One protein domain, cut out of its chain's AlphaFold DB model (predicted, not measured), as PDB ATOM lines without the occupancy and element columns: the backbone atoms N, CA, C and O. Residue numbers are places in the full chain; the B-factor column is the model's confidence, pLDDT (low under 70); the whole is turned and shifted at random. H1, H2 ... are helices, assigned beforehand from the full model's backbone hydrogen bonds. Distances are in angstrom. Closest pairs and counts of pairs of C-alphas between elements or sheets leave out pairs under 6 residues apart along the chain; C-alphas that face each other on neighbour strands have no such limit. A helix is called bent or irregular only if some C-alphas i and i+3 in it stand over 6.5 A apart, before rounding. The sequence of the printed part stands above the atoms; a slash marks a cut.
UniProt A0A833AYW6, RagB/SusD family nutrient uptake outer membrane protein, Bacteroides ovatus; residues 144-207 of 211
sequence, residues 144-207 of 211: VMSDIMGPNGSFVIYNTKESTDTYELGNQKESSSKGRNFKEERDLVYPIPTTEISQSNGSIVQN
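This is residues 144 to 207 of the 211 residues of the protein "RagB/SusD family nutrient uptake outer membrane protein" of Bacteroides ovatus (UniProt A0A833AYW6). The longest helix, H2, follows H1 along one side of a wide, open loop of chain; H3 sits at the loop's far turn, and the long link of residues 171 to 183 comes back to H4. From H4 an arm reaches away to H5 and then folds back through residues 200 to 207, with residues 198 to 203 sticking out. The printed part has 64 residues with five named helices, H1 to H5 in chain order, and no named strand; it is all helix by class, although under half of the residues, 29, are in named elements. The whole is extended, with a radius of gyration of the C-alphas of 17.0 A and spans of 52 by 24 by 13 A.

H2, residues 154 to 162, is 9.9 A long and begins at C-alpha 154 (6.783, -9.051, 219.021). It is neither bent nor irregular, but only just: C-alphas 159 and 162 are 6.4 A apart. H1, residues 144 to 148, measures 6.7 A; H3, residues 166 to 170, and H4, residues 184 to 187, measure 5.6 A each. H5, residues 194 to 199, measures 8.6 A and ends at C-alpha 199 (-27.916, -11.326, 239.531).

H2 and H1 touch only at the corner by their tight link; their closest C-alphas, of Ser 154 and Ile 148, are 4.7 A apart. H2 and H3 are close but not clearly touching, with the closest C-alphas, of Asn 159 and Glu 168, 7.7 A apart. H1 and H4 are also close but not clearly touching, with the closest C-alphas, of Ser 146 and Glu 184, 6.5 A apart. H5 is apart from H1, H2, H3 and H4. Each O i to N i+4 pair is within hydrogen-bond range in H1, H2, H3 and H5; H4 is too short for such a pair.

The C-alphas farthest apart, of Thr 164 and Asn 201, are 52.5 A apart. The link from H3 to H4 is long, with 13 residues. The printed part has no cut; its mean pLDDT is 92.9, and no printed residue is under 70.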
ATOM      1  N   VAL A 144       4.720  -7.822 230.626       97.81
ATOM      2  CA  VAL A 144       5.465  -8.477 229.529       97.81
ATOM      3  C   VAL A 144       4.521  -8.864 228.382       97.81
ATOM      4  O   VAL A 144       4.927  -8.950 227.224       97.81
ATOM      5  N   MET A 145       3.232  -9.064 228.666       97.56
ATOM      6  CA  MET A 145       2.211  -9.259 227.638       97.56
ATOM      7  C   MET A 145       2.122  -8.074 226.665       97.56
ATOM      8  O   MET A 145       1.874  -8.308 225.483       97.56
ATOM      9  N   SER A 146       2.396  -6.846 227.116       96.44
ATOM     10  CA  SER A 146       2.432  -5.634 226.283       96.44
ATOM     11  C   SER A 146       3.592  -5.625 225.282       96.44
ATOM     12  O   SER A 146       3.461  -5.011 224.229       96.44
ATOM     13  N   ASP A 147       4.695  -6.325 225.566       96.62
ATOM     14  CA  ASP A 147       5.820  -6.467 224.625       96.62
ATOM     15  C   ASP A 147       5.528  -7.514 223.542       96.62
ATOM     16  O   ASP A 147       6.071  -7.471 222.440       96.62
ATOM     17  N   ILE A 148       4.668  -8.485 223.859       96.75
ATOM     18  CA  ILE A 148       4.345  -9.618 222.986       96.75
ATOM     19  C   ILE A 148       3.139  -9.292 222.101       96.75
ATOM     20  O   ILE A 148       3.130  -9.633 220.917       96.75
ATOM     21  N   MET A 149       2.123  -8.653 222.675       97.12
ATOM     22  CA  MET A 149       0.836  -8.349 222.050       97.12
ATOM     23  C   MET A 149       0.720  -6.860 221.695       97.12
ATOM     24  O   MET A 149       1.627  -6.068 221.921       97.12
ATOM     25  N   GLY A 150      -0.415  -6.461 221.129       95.31
ATOM     26  CA  GLY A 150      -0.660  -5.088 220.697       95.31
ATOM     27  C   GLY A 150      -0.142  -4.824 219.281       95.31
ATOM     28  O   GLY A 150       0.417  -5.713 218.634       95.31
ATOM     29  N   PRO A 151      -0.333  -3.605 218.751       92.25
ATOM     30  CA  PRO A 151      -0.048  -3.303 217.350       92.25
ATOM     31  C   PRO A 151       1.422  -3.480 216.962       92.25
ATOM     32  O   PRO A 151       1.703  -3.812 215.811       92.25
ATOM     33  N   ASN A 152       2.325  -3.302 217.927       92.50
ATOM     34  CA  ASN A 152       3.772  -3.422 217.763       92.50
ATOM     35  C   ASN A 152       4.363  -4.562 218.609       92.50
ATOM     36  O   ASN A 152       5.570  -4.596 218.823       92.50
ATOM     37  N   GLY A 153       3.525  -5.469 219.116       96.19
ATOM     38  CA  GLY A 153       3.988  -6.596 219.914       96.19
ATOM     39  C   GLY A 153       4.819  -7.569 219.088       96.19
ATOM     40  O   GLY A 153       4.524  -7.804 217.911       96.19
ATOM     41  N   SER A 154       5.832  -8.174 219.705       96.19
ATOM     42  CA  SER A 154       6.783  -9.051 219.021       96.19
ATOM     43  C   SER A 154       6.105 -10.233 218.319       96.19
ATOM     44  O   SER A 154       6.506 -10.608 217.223       96.19
ATOM     45  N   PHE A 155       5.041 -10.806 218.897       94.62
ATOM     46  CA  PHE A 155       4.283 -11.896 218.269       94.62
ATOM     47  C   PHE A 155       3.504 -11.414 217.043       94.62
ATOM     48  O   PHE A 155       3.459 -12.102 216.022       94.62
ATOM     49  N   VAL A 156       2.904 -10.226 217.132       94.75
ATOM     50  CA  VAL A 156       2.121  -9.642 216.039       94.75
ATOM     51  C   VAL A 156       3.035  -9.274 214.878       94.75
ATOM     52  O   VAL A 156       2.732  -9.615 213.734       94.75
ATOM     53  N   ILE A 157       4.169  -8.627 215.159       95.56
ATOM     54  CA  ILE A 157       5.181  -8.290 214.151       95.56
ATOM     55  C   ILE A 157       5.710  -9.561 213.493       95.56
ATOM     56  O   ILE A 157       5.660  -9.660 212.266       95.56
ATOM     57  N   TYR A 158       6.121 -10.551 214.290       94.31
ATOM     58  CA  TYR A 158       6.657 -11.797 213.763       94.31
ATOM     59  C   TYR A 158       5.679 -12.452 212.784       94.31
ATOM     60  O   TYR A 158       6.019 -12.689 211.629       94.31
ATOM     61  N   ASN A 159       4.422 -12.652 213.183       90.69
ATOM     62  CA  ASN A 159       3.444 -13.336 212.333       90.69
ATOM     63  C   ASN A 159       3.008 -12.536 211.100       90.69
ATOM     64  O   ASN A 159       2.560 -13.134 210.126       90.69
ATOM     65  N   THR A 160       3.076 -11.203 211.139       91.50
ATOM     66  CA  THR A 160       2.573 -10.354 210.043       91.50
ATOM     67  C   THR A 160       3.655  -9.860 209.093       91.50
ATOM     68  O   THR A 160       3.317  -9.428 207.991       91.50
ATOM     69  N   LYS A 161       4.931  -9.883 209.501       92.06
ATOM     70  CA  LYS A 161       6.028  -9.258 208.745       92.06
ATOM     71  C   LYS A 161       7.285 -10.116 208.617       92.06
ATOM     72  O   LYS A 161       7.962  -9.995 207.605       92.06
ATOM     73  N   GLU A 162       7.618 -10.935 209.614       93.56
ATOM     74  CA  GLU A 162       8.949 -11.570 209.691       93.56
ATOM     75  C   GLU A 162       8.928 -13.090 209.528       93.56
ATOM     76  O   GLU A 162       9.952 -13.684 209.195       93.56
ATOM     77  N   SER A 163       7.791 -13.732 209.801       90.19
ATOM     78  CA  SER A 163       7.683 -15.187 209.834       90.19
ATOM     79  C   SER A 163       8.141 -15.786 208.512       90.19
ATOM     80  O   SER A 163       7.641 -15.436 207.447       90.19
ATOM     81  N   THR A 164       9.069 -16.734 208.598       90.12
ATOM     82  CA  THR A 164       9.522 -17.564 207.476       90.12
ATOM     83  C   THR A 164       8.920 -18.968 207.536       90.12
ATOM     84  O   THR A 164       9.326 -19.856 206.786       90.12
ATOM     85  N   ASP A 165       8.004 -19.215 208.479       87.25
ATOM     86  CA  ASP A 165       7.377 -20.518 208.655       87.25
ATOM     87  C   ASP A 165       6.369 -20.757 207.531       87.25
ATOM     88  O   ASP A 165       5.312 -20.129 207.472       87.25
ATOM     89  N   THR A 166       6.695 -21.689 206.640       87.75
ATOM     90  CA  THR A 166       5.878 -22.009 205.467       87.75
ATOM     91  C   THR A 166       4.474 -22.487 205.835       87.75
ATOM     92  O   THR A 166       3.546 -22.254 205.060       87.75
ATOM     93  N   TYR A 167       4.281 -23.098 207.011       85.19
ATOM     94  CA  TYR A 167       2.952 -23.494 207.479       85.19
ATOM     95  C   TYR A 167       2.155 -22.298 207.976       85.19
ATOM     96  O   TYR A 167       0.989 -22.161 207.624       85.19
ATOM     97  N   GLU A 168       2.776 -21.408 208.749       80.19
ATOM     98  CA  GLU A 168       2.076 -20.209 209.203       80.19
ATOM     99  C   GLU A 168       1.743 -19.312 208.012       80.19
ATOM    100  O   GLU A 168       0.605 -18.886 207.911       80.19
ATOM    101  N   LEU A 169       2.647 -19.111 207.050       83.62
ATOM    102  CA  LEU A 169       2.389 -18.286 205.862       83.62
ATOM    103  C   LEU A 169       1.369 -18.903 204.889       83.62
ATOM    104  O   LEU A 169       0.504 -18.194 204.380       83.62
ATOM    105  N   GLY A 170       1.473 -20.208 204.618       81.69
ATOM    106  CA  GLY A 170       0.707 -20.886 203.565       81.69
ATOM    107  C   GLY A 170      -0.610 -21.527 204.013       81.69
ATOM    108  O   GLY A 170      -1.439 -21.851 203.167       81.69
ATOM    109  N   ASN A 171      -0.827 -21.715 205.320       84.25
ATOM    110  CA  ASN A 171      -2.002 -22.395 205.883       84.25
ATOM    111  C   ASN A 171      -2.789 -21.474 206.834       84.25
ATOM    112  O   ASN A 171      -2.970 -21.751 208.024       84.25
ATOM    113  N   GLN A 172      -3.250 -20.337 206.305       82.75
ATOM    114  CA  GLN A 172      -3.940 -19.278 207.053       82.75
ATOM    115  C   GLN A 172      -5.390 -19.656 207.406       82.75
ATOM    116  O   GLN A 172      -6.349 -19.128 206.851       82.75
ATOM    117  N   LYS A 173      -5.562 -20.567 208.370       84.00
ATOM    118  CA  LYS A 173      -6.877 -20.934 208.942       84.00
ATOM    119  C   LYS A 173      -7.412 -19.930 209.967       84.00
ATOM    120  O   LYS A 173      -8.542 -20.040 210.428       84.00
ATOM    121  N   GLU A 174      -6.584 -18.972 210.364       85.62
ATOM    122  CA  GLU A 174      -6.893 -17.926 211.335       85.62
ATOM    123  C   GLU A 174      -6.045 -16.686 211.030       85.62
ATOM    124  O   GLU A 174      -4.992 -16.799 210.407       85.62
ATOM    125  N   SER A 175      -6.470 -15.509 211.498       89.00
ATOM    126  CA  SER A 175      -5.722 -14.270 211.256       89.00
ATOM    127  C   SER A 175      -4.331 -14.296 211.897       89.00
ATOM    128  O   SER A 175      -4.200 -14.516 213.102       89.00
ATOM    129  N   SER A 176      -3.304 -13.939 211.124       89.06
ATOM    130  CA  SER A 176      -1.934 -13.734 211.625       89.06
ATOM    131  C   SER A 176      -1.787 -12.523 212.554       89.06
ATOM    132  O   SER A 176      -0.805 -12.411 213.280       89.06
ATOM    133  N   SER A 177      -2.778 -11.628 212.582       91.88
ATOM    134  CA  SER A 177      -2.769 -10.418 213.418       91.88
ATOM    135  C   SER A 177      -3.376 -10.614 214.816       91.88
ATOM    136  O   SER A 177      -3.714  -9.644 215.498       91.88
ATOM    137  N   LYS A 178      -3.550 -11.863 215.268       91.94
ATOM    138  CA  LYS A 178      -4.062 -12.158 216.614       91.94
ATOM    139  C   LYS A 178      -3.255 -11.428 217.688       91.94
ATOM    140  O   LYS A 178      -2.034 -11.397 217.645       91.94
ATOM    141  N   GLY A 179      -3.961 -10.843 218.655       94.75
ATOM    142  CA  GLY A 179      -3.353 -10.051 219.728       94.75
ATOM    143  C   GLY A 179      -3.078  -8.585 219.375       94.75
ATOM    144  O   GLY A 179      -2.792  -7.811 220.283       94.75
ATOM    145  N   ARG A 180      -3.238  -8.151 218.112       97.00
ATOM    146  CA  ARG A 180      -3.002  -6.753 217.684       97.00
ATOM    147  C   ARG A 180      -3.833  -5.719 218.452       97.00
ATOM    148  O   ARG A 180      -3.374  -4.604 218.659       97.00
ATOM    149  N   ASN A 181      -5.035  -6.098 218.884       96.06
ATOM    150  CA  ASN A 181      -5.970  -5.223 219.597       96.06
ATOM    151  C   ASN A 181      -5.833  -5.291 221.127       96.06
ATOM    152  O   ASN A 181      -6.727  -4.813 221.824       96.06
ATOM    153  N   PHE A 182      -4.774  -5.927 221.638       96.75
ATOM    154  CA  PHE A 182      -4.520  -6.011 223.070       96.75
ATOM    155  C   PHE A 182      -4.399  -4.619 223.691       96.75
ATOM    156  O   PHE A 182      -3.714  -3.743 223.156       96.75
ATOM    157  N   LYS A 183      -5.058  -4.460 224.834       95.12
ATOM    158  CA  LYS A 183      -5.077  -3.259 225.663       95.12
ATOM    159  C   LYS A 183      -4.712  -3.641 227.087       95.12
ATOM    160  O   LYS A 183      -5.452  -4.385 227.725       95.12
ATOM    161  N   GLU A 184      -3.580  -3.151 227.581       94.12
ATOM    162  CA  GLU A 184      -3.070  -3.518 228.908       94.12
ATOM    163  C   GLU A 184      -4.056  -3.153 230.025       94.12
ATOM    164  O   GLU A 184      -4.249  -3.920 230.963       94.12
ATOM    165  N   GLU A 185      -4.739  -2.022 229.887       93.81
ATOM    166  CA  GLU A 185      -5.717  -1.502 230.842       93.81
ATOM    167  C   GLU A 185      -6.978  -2.367 230.996       93.81
ATOM    168  O   GLU A 185      -7.741  -2.167 231.937       93.81
ATOM    169  N   ARG A 186      -7.201  -3.317 230.081       95.12
ATOM    170  CA  ARG A 186      -8.402  -4.158 230.028       95.12
ATOM    171  C   ARG A 186      -8.053  -5.650 230.039       95.12
ATOM    172  O   ARG A 186      -8.526  -6.400 230.879       95.12
ATOM    173  N   ASP A 187      -7.182  -6.084 229.130       96.19
ATOM    174  CA  ASP A 187      -7.010  -7.496 228.742       96.19
ATOM    175  C   ASP A 187      -6.131  -8.337 229.692       96.19
ATOM    176  O   ASP A 187      -5.895  -9.535 229.459       96.19
ATOM    177  N   LEU A 188      -5.644  -7.734 230.781       96.38
ATOM    178  CA  LEU A 188      -4.932  -8.448 231.847       96.38
ATOM    179  C   LEU A 188      -5.866  -9.275 232.738       96.38
ATOM    180  O   LEU A 188      -5.420 -10.262 233.326       96.38
ATOM    181  N   VAL A 189      -7.149  -8.925 232.793       95.69
ATOM    182  CA  VAL A 189      -8.184  -9.649 233.541       95.69
ATOM    183  C   VAL A 189      -9.290 -10.105 232.595       95.69
ATOM    184  O   VAL A 189      -9.384  -9.636 231.469       95.69
ATOM    185  N   TYR A 190     -10.089 -11.083 233.011       95.25
ATOM    186  CA  TYR A 190     -11.243 -11.517 232.221       95.25
ATOM    187  C   TYR A 190     -12.468 -10.652 232.534       95.25
ATOM    188  O   TYR A 190     -12.593 -10.190 233.669       95.25
ATOM    189  N   PRO A 191     -13.391 -10.453 231.576       96.38
ATOM    190  CA  PRO A 191     -14.680  -9.858 231.890       96.38
ATOM    191  C   PRO A 191     -15.439 -10.760 232.863       96.38
ATOM    192  O   PRO A 191     -15.430 -11.988 232.728       96.38
ATOM    193  N   ILE A 192     -16.126 -10.147 233.817       96.25
ATOM    194  CA  ILE A 192     -17.099 -10.850 234.649       96.25
ATOM    195  C   ILE A 192     -18.341 -11.106 233.781       96.25
ATOM    196  O   ILE A 192     -18.784 -10.170 233.101       96.25
ATOM    197  N   PRO A 193     -18.905 -12.330 233.758       95.81
ATOM    198  CA  PRO A 193     -20.108 -12.607 232.980       95.81
ATOM    199  C   PRO A 193     -21.258 -11.671 233.375       95.81
ATOM    200  O   PRO A 193     -21.535 -11.464 234.557       95.81
ATOM    201  N   THR A 194     -21.953 -11.110 232.386       94.00
ATOM    202  CA  THR A 194     -23.012 -10.107 232.604       94.00
ATOM    203  C   THR A 194     -24.185 -10.645 233.425       94.00
ATOM    204  O   THR A 194     -24.846  -9.885 234.135       94.00
ATOM    205  N   THR A 195     -24.423 -11.960 233.378       95.88
ATOM    206  CA  THR A 195     -25.421 -12.649 234.205       95.88
ATOM    207  C   THR A 195     -25.086 -12.557 235.688       95.88
ATOM    208  O   THR A 195     -25.971 -12.227 236.471       95.88
ATOM    209  N   GLU A 196     -23.819 -12.754 236.062       95.56
ATOM    210  CA  GLU A 196     -23.363 -12.650 237.454       95.56
ATOM    211  C   GLU A 196     -23.524 -11.218 237.970       95.56
ATOM    212  O   GLU A 196     -24.042 -11.003 239.062       95.56
ATOM    213  N   ILE A 197     -23.170 -10.218 237.153       95.25
ATOM    214  CA  ILE A 197     -23.353  -8.799 237.499       95.25
ATOM    215  C   ILE A 197     -24.835  -8.493 237.730       95.25
ATOM    216  O   ILE A 197     -25.197  -7.929 238.762       95.25
ATOM    217  N   SER A 198     -25.698  -8.905 236.798       94.12
ATOM    218  CA  SER A 198     -27.143  -8.654 236.870       94.12
ATOM    219  C   SER A 198     -27.780  -9.323 238.092       94.12
ATOM    220  O   SER A 198     -28.593  -8.711 238.781       94.12
ATOM    221  N   GLN A 199     -27.389 -10.565 238.394       96.38
ATOM    222  CA  GLN A 199     -27.916 -11.326 239.531       96.38
ATOM    223  C   GLN A 199     -27.378 -10.841 240.880       96.38
ATOM    224  O   GLN A 199     -28.054 -10.989 241.895       96.38
ATOM    225  N   SER A 200     -26.202 -10.211 240.897       95.25
ATOM    226  CA  SER A 200     -25.591  -9.676 242.118       95.25
ATOM    227  C   SER A 200     -26.363  -8.515 242.756       95.25
ATOM    228  O   SER A 200     -26.016  -8.089 243.861       95.25
ATOM    229  N   ASN A 201     -27.363  -7.964 242.053       92.56
ATOM    230  CA  ASN A 201     -28.144  -6.796 242.465       92.56
ATOM    231  C   ASN A 201     -27.260  -5.604 242.894       92.56
ATOM    232  O   ASN A 201     -27.520  -4.939 243.895       92.56
ATOM    233  N   GLY A 202     -26.173  -5.371 242.149       91.06
ATOM    234  CA  GLY A 202     -25.241  -4.261 242.362       91.06
ATOM    235  C   GLY A 202     -24.065  -4.550 243.302       91.06
ATOM    236  O   GLY A 202     -23.251  -3.657 243.520       91.06
ATOM    237  N   SER A 203     -23.937  -5.767 243.841       95.69
ATOM    238  CA  SER A 203     -22.788  -6.136 244.690       95.69
ATOM    239  C   SER A 203     -21.521  -6.494 243.905       95.69
ATOM    240  O   SER A 203     -20.421  -6.398 244.447       95.69
ATOM    241  N   ILE A 204     -21.651  -6.863 242.626       95.44
ATOM    242  CA  ILE A 204     -20.527  -7.138 241.726       95.44
ATOM    243  C   ILE A 204     -20.424  -6.016 240.691       95.44
ATOM    244  O   ILE A 204     -21.381  -5.718 239.978       95.44
ATOM    245  N   VAL A 205     -19.233  -5.423 240.585       94.06
ATOM    246  CA  VAL A 205     -18.894  -4.392 239.593       94.06
ATOM    247  C   VAL A 205     -17.956  -4.990 238.549       94.06
ATOM    248  O   VAL A 205     -17.074  -5.778 238.882       94.06
ATOM    249  N   GLN A 206     -18.151  -4.617 237.286       95.62
ATOM    250  CA  GLN A 206     -17.330  -5.083 236.171       95.62
ATOM    251  C   GLN A 206     -15.857  -4.652 236.313       95.62
ATOM    252  O   GLN A 206     -15.544  -3.590 236.853       95.62
ATOM    253  N   ASN A 207     -14.954  -5.468 235.765       95.94
ATOM    254  CA  ASN A 207     -13.547  -5.118 235.621       95.94
ATOM    255  C   ASN A 207     -13.354  -3.906 234.685       95.94
ATOM    256  O   ASN A 207     -14.086  -3.765 233.701       95.94
TER     257      ASN A 207